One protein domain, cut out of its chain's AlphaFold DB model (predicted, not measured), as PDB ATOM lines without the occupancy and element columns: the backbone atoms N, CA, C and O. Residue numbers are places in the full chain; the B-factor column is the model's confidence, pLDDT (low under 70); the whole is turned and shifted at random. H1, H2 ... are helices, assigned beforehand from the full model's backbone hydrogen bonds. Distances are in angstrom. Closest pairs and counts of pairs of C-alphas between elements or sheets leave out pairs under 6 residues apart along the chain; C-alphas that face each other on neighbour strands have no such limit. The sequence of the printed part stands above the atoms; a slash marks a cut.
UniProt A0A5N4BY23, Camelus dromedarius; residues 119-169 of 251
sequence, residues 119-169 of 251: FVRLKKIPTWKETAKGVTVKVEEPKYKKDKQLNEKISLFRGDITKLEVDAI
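Overview. This is residues 119 to 169 of the 251 residues of a protein of Camelus dromedarius (UniProt A0A5N4BY23). With little regular structure, the printed part is mostly loop: the short helix H2 packs on the shorter H1, a bare loop of residues 133 to 146 sticks out at one end, and residues 120 to 121 pair with 164 to 165 at the other. The printed part has 51 residues; H1 precedes H2, with no named strand. The class is all helix, with 10 residues in named elements. It is loose, radius of gyration of the C-alphas 13.1 A, spanning 37 by 19 by 16 A.

Along the chain. H2, residues 148 to 153, measures 9.2 A from C-alpha 148 at (-11.455, -39.919, 9.023) to C-alpha 153. H1, residues 128 to 131, begins at C-alpha 128, (-13.216, -39.120, -0.405), and measures 4.9 A.

Arrangement. H2 and H1 touch; their closest C-alphas, of Asn 151 and Lys 129, are 5.1 A apart. In H2, 1 of 2 O i to N i+4 pairs is within hydrogen-bond range; H1 is too short for such a pair. The short pairing of residues 120 to 121 with 164 to 165 is parallel.

Size, cuts and confidence. The C-alphas farthest apart, of Phe 119 and Glu 141, are 38.3 A apart. The printed part has no cut. H1 to H2 is a long link of 16 residues. Residues 134 to 141 have pLDDT under 70.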
ATOM      1  N   PHE A 119     -28.286 -29.865 -12.898       91.31
ATOM      2  CA  PHE A 119     -27.439 -29.540 -11.757       91.31
ATOM      3  C   PHE A 119     -27.138 -30.767 -10.876       91.31
ATOM      4  O   PHE A 119     -27.926 -31.711 -10.728       91.31
ATOM      5  N   VAL A 120     -25.963 -30.741 -10.255       91.75
ATOM      6  CA  VAL A 120     -25.444 -31.801  -9.395       91.75
ATOM      7  C   VAL A 120     -25.500 -31.329  -7.948       91.75
ATOM      8  O   VAL A 120     -24.704 -30.496  -7.521       91.75
ATOM      9  N   ARG A 121     -26.433 -31.899  -7.181       93.00
ATOM     10  CA  ARG A 121     -26.554 -31.644  -5.739       93.00
ATOM     11  C   ARG A 121     -25.327 -32.138  -4.986       93.00
ATOM     12  O   ARG A 121     -24.876 -33.255  -5.245       93.00
ATOM     13  N   LEU A 122     -24.910 -31.411  -3.949       91.69
ATOM     14  CA  LEU A 122     -23.833 -31.832  -3.044       91.69
ATOM     15  C   LEU A 122     -24.014 -33.270  -2.520       91.69
ATOM     16  O   LEU A 122     -23.068 -34.047  -2.493       91.69
ATOM     17  N   LYS A 123     -25.253 -33.670  -2.204       89.94
ATOM     18  CA  LYS A 123     -25.589 -35.028  -1.723       89.94
ATOM     19  C   LYS A 123     -25.280 -36.152  -2.720       89.94
ATOM     20  O   LYS A 123     -25.219 -37.306  -2.316       89.94
ATOM     21  N   LYS A 124     -25.162 -35.845  -4.016       90.94
ATOM     22  CA  LYS A 124     -24.818 -36.822  -5.061       90.94
ATOM     23  C   LYS A 124     -23.306 -36.954  -5.267       90.94
ATOM     24  O   LYS A 124     -22.884 -37.852  -5.988       90.94
ATOM     25  N   ILE A 125     -22.504 -36.061  -4.686       91.25
ATOM     26  CA  ILE A 125     -21.052 -36.075  -4.839       91.25
ATOM     27  C   ILE A 125     -20.477 -37.033  -3.787       91.25
ATOM     28  O   ILE A 125     -20.619 -36.761  -2.593       91.25
ATOM     29  N   PRO A 126     -19.831 -38.140  -4.195       90.06
ATOM     30  CA  PRO A 126     -19.269 -39.091  -3.247       90.06
ATOM     31  C   PRO A 126     -18.126 -38.451  -2.461       90.06
ATOM     32  O   PRO A 126     -17.310 -37.699  -3.007       90.06
ATOM     33  N   THR A 127     -18.041 -38.780  -1.175       91.94
ATOM     34  CA  THR A 127     -16.942 -38.296  -0.326       91.94
ATOM     35  C   THR A 127     -15.644 -39.031  -0.644       91.94
ATOM     36  O   THR A 127     -15.633 -40.136  -1.204       91.94
ATOM     37  N   TRP A 128     -14.507 -38.455  -0.259       89.38
ATOM     38  CA  TRP A 128     -13.216 -39.120  -0.405       89.38
ATOM     39  C   TRP A 128     -13.178 -40.445   0.365       89.38
ATOM     40  O   TRP A 128     -12.626 -41.425  -0.127       89.38
ATOM     41  N   LYS A 129     -13.853 -40.534   1.517       87.25
ATOM     42  CA  LYS A 129     -14.045 -41.789   2.264       87.25
ATOM     43  C   LYS A 129     -14.680 -42.904   1.425       87.25
ATOM     44  O   LYS A 129     -14.354 -44.071   1.638       87.25
ATOM     45  N   GLU A 130     -15.595 -42.575   0.520       84.88
ATOM     46  CA  GLU A 130     -16.258 -43.538  -0.369       84.88
ATOM     47  C   GLU A 130     -15.400 -43.835  -1.596       84.88
ATOM     48  O   GLU A 130     -15.186 -44.996  -1.937       84.88
ATOM     49  N   THR A 131     -14.829 -42.791  -2.192       82.94
ATOM     50  CA  THR A 131     -13.988 -42.879  -3.394       82.94
ATOM     51  C   THR A 131     -12.710 -43.682  -3.132       82.94
ATOM     52  O   THR A 131     -12.341 -44.553  -3.916       82.94
ATOM     53  N   ALA A 132     -12.068 -43.469  -1.981       79.94
ATOM     54  CA  ALA A 132     -10.836 -44.151  -1.594       79.94
ATOM     55  C   ALA A 132     -11.011 -45.659  -1.343       79.94
ATOM     56  O   ALA A 132     -10.018 -46.377  -1.290       79.94
ATOM     57  N   LYS A 133     -12.245 -46.170  -1.200       75.69
ATOM     58  CA  LYS A 133     -12.493 -47.620  -1.091       75.69
ATOM     59  C   LYS A 133     -12.279 -48.350  -2.420       75.69
ATOM     60  O   LYS A 133     -11.976 -49.536  -2.401       75.69
ATOM     61  N   GLY A 134     -12.441 -47.654  -3.547       63.41
ATOM     62  CA  GLY A 134     -12.255 -48.213  -4.891       63.41
ATOM     63  C   GLY A 134     -10.857 -47.995  -5.472       63.41
ATOM     64  O   GLY A 134     -10.537 -48.565  -6.510       63.41
ATOM     65  N   VAL A 135     -10.018 -47.186  -4.818       66.50
ATOM     66  CA  VAL A 135      -8.681 -46.843  -5.307       66.50
ATOM     67  C   VAL A 135      -7.637 -47.549  -4.448       66.50
ATOM     68  O   VAL A 135      -7.378 -47.169  -3.308       66.50
ATOM     69  N   THR A 136      -7.008 -48.582  -5.005       53.03
ATOM     70  CA  THR A 136      -5.839 -49.239  -4.409       53.03
ATOM     71  C   THR A 136      -4.623 -48.338  -4.614       53.03
ATOM     72  O   THR A 136      -3.848 -48.500  -5.553       53.03
ATOM     73  N   VAL A 137      -4.470 -47.325  -3.760       61.22
ATOM     74  CA  VAL A 137      -3.280 -46.474  -3.807       61.22
ATOM     75  C   VAL A 137      -2.131 -47.234  -3.148       61.22
ATOM     76  O   VAL A 137      -2.079 -47.361  -1.925       61.22
ATOM     77  N   LYS A 138      -1.200 -47.742  -3.960       54.66
ATOM     78  CA  LYS A 138       0.134 -48.140  -3.496       54.66
ATOM     79  C   LYS A 138       0.913 -46.860  -3.186       54.66
ATOM     80  O   LYS A 138       1.621 -46.342  -4.040       54.66
ATOM     81  N   VAL A 139       0.687 -46.284  -2.007       60.81
ATOM     82  CA  VAL A 139       1.514 -45.176  -1.515       60.81
ATOM     83  C   VAL A 139       2.740 -45.803  -0.870       60.81
ATOM     84  O   VAL A 139       2.599 -46.468   0.153       60.81
ATOM     85  N   GLU A 140       3.910 -45.614  -1.481       58.66
ATOM     86  CA  GLU A 140       5.173 -46.174  -0.977       58.66
ATOM     87  C   GLU A 140       5.563 -45.629   0.400       58.66
ATOM     88  O   GLU A 140       6.214 -46.351   1.134       58.66
ATOM     89  N   GLU A 141       5.078 -44.453   0.817       60.50
ATOM     90  CA  GLU A 141       5.153 -43.990   2.210       60.50
ATOM     91  C   GLU A 141       4.182 -42.811   2.441       60.50
ATOM     92  O   GLU A 141       4.334 -41.740   1.841       60.50
ATOM     93  N   PRO A 142       3.127 -42.957   3.263       73.12
ATOM     94  CA  PRO A 142       2.173 -41.877   3.485       73.12
ATOM     95  C   PRO A 142       2.777 -40.780   4.374       73.12
ATOM     96  O   PRO A 142       2.898 -40.935   5.585       73.12
ATOM     97  N   LYS A 143       3.076 -39.618   3.776       83.06
ATOM     98  CA  LYS A 143       3.564 -38.415   4.483       83.06
ATOM     99  C   LYS A 143       2.583 -37.870   5.534       83.06
ATOM    100  O   LYS A 143       2.995 -37.194   6.474       83.06
ATOM    101  N   TYR A 144       1.288 -38.139   5.376       82.50
ATOM    102  CA  TYR A 144       0.230 -37.619   6.241       82.50
ATOM    103  C   TYR A 144      -0.541 -38.748   6.923       82.50
ATOM    104  O   TYR A 144      -0.849 -39.774   6.313       82.50
ATOM    105  N   LYS A 145      -0.903 -38.528   8.194       85.12
ATOM    106  CA  LYS A 145      -1.772 -39.439   8.945       85.12
ATOM    107  C   LYS A 145      -3.171 -39.451   8.329       85.12
ATOM    108  O   LYS A 145      -3.697 -38.417   7.925       85.12
ATOM    109  N   LYS A 146      -3.793 -40.628   8.295       82.50
ATOM    110  CA  LYS A 146      -5.158 -40.793   7.791       82.50
ATOM    111  C   LYS A 146      -6.165 -40.231   8.797       82.50
ATOM    112  O   LYS A 146      -6.400 -40.841   9.837       82.50
ATOM    113  N   ASP A 147      -6.795 -39.117   8.449       86.62
ATOM    114  CA  ASP A 147      -7.873 -38.507   9.229       86.62
ATOM    115  C   ASP A 147      -9.243 -38.887   8.643       86.62
ATOM    116  O   ASP A 147      -9.525 -38.653   7.467       86.62
ATOM    117  N   LYS A 148     -10.109 -39.508   9.455       85.50
ATOM    118  CA  LYS A 148     -11.455 -39.919   9.023       85.50
ATOM    119  C   LYS A 148     -12.388 -38.726   8.813       85.50
ATOM    120  O   LYS A 148     -13.166 -38.758   7.866       85.50
ATOM    121  N   GLN A 149     -12.294 -37.701   9.654       88.25
ATOM    122  CA  GLN A 149     -13.151 -36.521   9.599       88.25
ATOM    123  C   GLN A 149     -12.811 -35.653   8.384       88.25
ATOM    124  O   GLN A 149     -13.706 -35.105   7.743       88.25
ATOM    125  N   LEU A 150     -11.527 -35.558   8.022       88.69
ATOM    126  CA  LEU A 150     -11.110 -34.841   6.814       88.69
ATOM    127  C   LEU A 150     -11.606 -35.540   5.539       88.69
ATOM    128  O   LEU A 150     -12.103 -34.889   4.622       88.69
ATOM    129  N   ASN A 151     -11.549 -36.874   5.509       88.06
ATOM    130  CA  ASN A 151     -12.000 -37.672   4.365       88.06
ATOM    131  C   ASN A 151     -13.520 -37.609   4.125       88.06
ATOM    132  O   ASN A 151     -13.979 -37.991   3.049       88.06
ATOM    133  N   GLU A 152     -14.299 -37.169   5.113       89.69
ATOM    134  CA  GLU A 152     -15.744 -36.934   4.985       89.69
ATOM    135  C   GLU A 152     -16.067 -35.524   4.470       89.69
ATOM    136  O   GLU A 152     -17.155 -35.305   3.949       89.69
ATOM    137  N   LYS A 153     -15.125 -34.577   4.581       90.88
ATOM    138  CA  LYS A 153     -15.290 -33.178   4.144       90.88
ATOM    139  C   LYS A 153     -14.741 -32.898   2.748       90.88
ATOM    140  O   LYS A 153     -15.094 -31.890   2.147       90.88
ATOM    141  N   ILE A 154     -13.851 -33.755   2.256       91.38
ATOM    142  CA  ILE A 154     -13.236 -33.618   0.937       91.38
ATOM    143  C   ILE A 154     -13.911 -34.594  -0.018       91.38
ATOM    144  O   ILE A 154     -14.098 -35.764   0.313       91.38
ATOM    145  N   SER A 155     -14.206 -34.120  -1.221       92.00
ATOM    146  CA  SER A 155     -14.713 -34.930  -2.324       92.00
ATOM    147  C   SER A 155     -13.900 -34.642  -3.579       92.00
ATOM    148  O   SER A 155     -13.461 -33.512  -3.793       92.00
ATOM    149  N   LEU A 156     -13.710 -35.660  -4.419       91.44
ATOM    150  CA  LEU A 156     -13.108 -35.501  -5.739       91.44
ATOM    151  C   LEU A 156     -14.215 -35.594  -6.786       91.44
ATOM    152  O   LEU A 156     -14.843 -36.640  -6.936       91.44
ATOM    153  N   PHE A 157     -14.446 -34.504  -7.512       92.31
ATOM    154  CA  PHE A 157     -15.463 -34.432  -8.553       92.31
ATOM    155  C   PHE A 157     -14.817 -34.155  -9.911       92.31
ATOM    156  O   PHE A 157     -13.988 -33.257 -10.040       92.31
ATOM    157  N   ARG A 158     -15.211 -34.923 -10.932       91.88
ATOM    158  CA  ARG A 158     -14.793 -34.718 -12.322       91.88
ATOM    159  C   ARG A 158     -16.022 -34.408 -13.166       91.88
ATOM    160  O   ARG A 158     -16.803 -35.304 -13.470       91.88
ATOM    161  N   GLY A 159     -16.169 -33.150 -13.554       91.19
ATOM    162  CA  GLY A 159     -17.301 -32.664 -14.333       91.19
ATOM    163  C   GLY A 159     -17.249 -31.150 -14.504       91.19
ATOM    164  O   GLY A 159     -16.239 -30.520 -14.197       91.19
ATOM    165  N   ASP A 160     -18.345 -30.581 -14.995       91.25
ATOM    166  CA  ASP A 160     -18.508 -29.137 -15.148       91.25
ATOM    167  C   ASP A 160     -18.775 -28.477 -13.784       91.25
ATOM    168  O   ASP A 160     -19.758 -28.802 -13.113       91.25
ATOM    169  N   ILE A 161     -17.895 -27.557 -13.372       93.00
ATOM    170  CA  ILE A 161     -17.988 -26.857 -12.083       93.00
ATOM    171  C   ILE A 161     -19.216 -25.940 -12.007       93.00
ATOM    172  O   ILE A 161     -19.745 -25.719 -10.923       93.00
ATOM    173  N   THR A 162     -19.709 -25.448 -13.148       92.00
ATOM    174  CA  THR A 162     -20.847 -24.514 -13.203       92.00
ATOM    175  C   THR A 162     -22.188 -25.181 -12.896       92.00
ATOM    176  O   THR A 162     -23.167 -24.497 -12.606       92.00
ATOM    177  N   LYS A 163     -22.233 -26.518 -12.924       93.00
ATOM    178  CA  LYS A 163     -23.430 -27.321 -12.642       93.00
ATOM    179  C   LYS A 163     -23.523 -27.769 -11.187       93.00
ATOM    180  O   LYS A 163     -24.490 -28.434 -10.820       93.00
ATOM    181  N   LEU A 164     -22.516 -27.476 -10.365       93.44
ATOM    182  CA  LEU A 164     -22.503 -27.869  -8.961       93.44
ATOM    183  C   LEU A 164     -23.445 -26.977  -8.148       93.44
ATOM    184  O   LEU A 164     -23.265 -25.765  -8.081       93.44
ATOM    185  N   GLU A 165     -24.418 -27.591  -7.476       92.88
ATOM    186  CA  GLU A 165     -25.237 -26.915  -6.471       92.88
ATOM    187  C   GLU A 165     -24.491 -26.948  -5.130       92.88
ATOM    188  O   GLU A 165     -24.617 -27.884  -4.332       92.88
ATOM    189  N   VAL A 166     -23.649 -25.931  -4.943       93.31
ATOM    190  CA  VAL A 166     -22.814 -25.675  -3.763       93.31
ATOM    191  C   VAL A 166     -22.859 -24.186  -3.416       93.31
ATOM    192  O   VAL A 166     -23.233 -23.362  -4.251       93.31
ATOM    193  N   ASP A 167     -22.465 -23.824  -2.197       91.38
ATOM    194  CA  ASP A 167     -22.567 -22.437  -1.716       91.38
ATOM    195  C   ASP A 167     -21.647 -21.469  -2.467       91.38
ATOM    196  O   ASP A 167     -21.986 -20.304  -2.680       91.38
ATOM    197  N   ALA A 168     -20.473 -21.953  -2.873       91.81
ATOM    198  CA  ALA A 168     -19.496 -21.174  -3.608       91.81
ATOM    199  C   ALA A 168     -18.714 -22.056  -4.581       91.81
ATOM    200  O   ALA A 168     -18.326 -23.182  -4.264       91.81
ATOM    201  N   ILE A 169     -18.431 -21.490  -5.749       92.81
ATOM    202  CA  ILE A 169     -17.474 -22.021  -6.715       92.81
ATOM    203  C   ILE A 169     -16.344 -21.013  -6.880       92.81
ATOM    204  O   ILE A 169     -16.551 -19.801  -6.804       92.81
TER     205      ILE A 169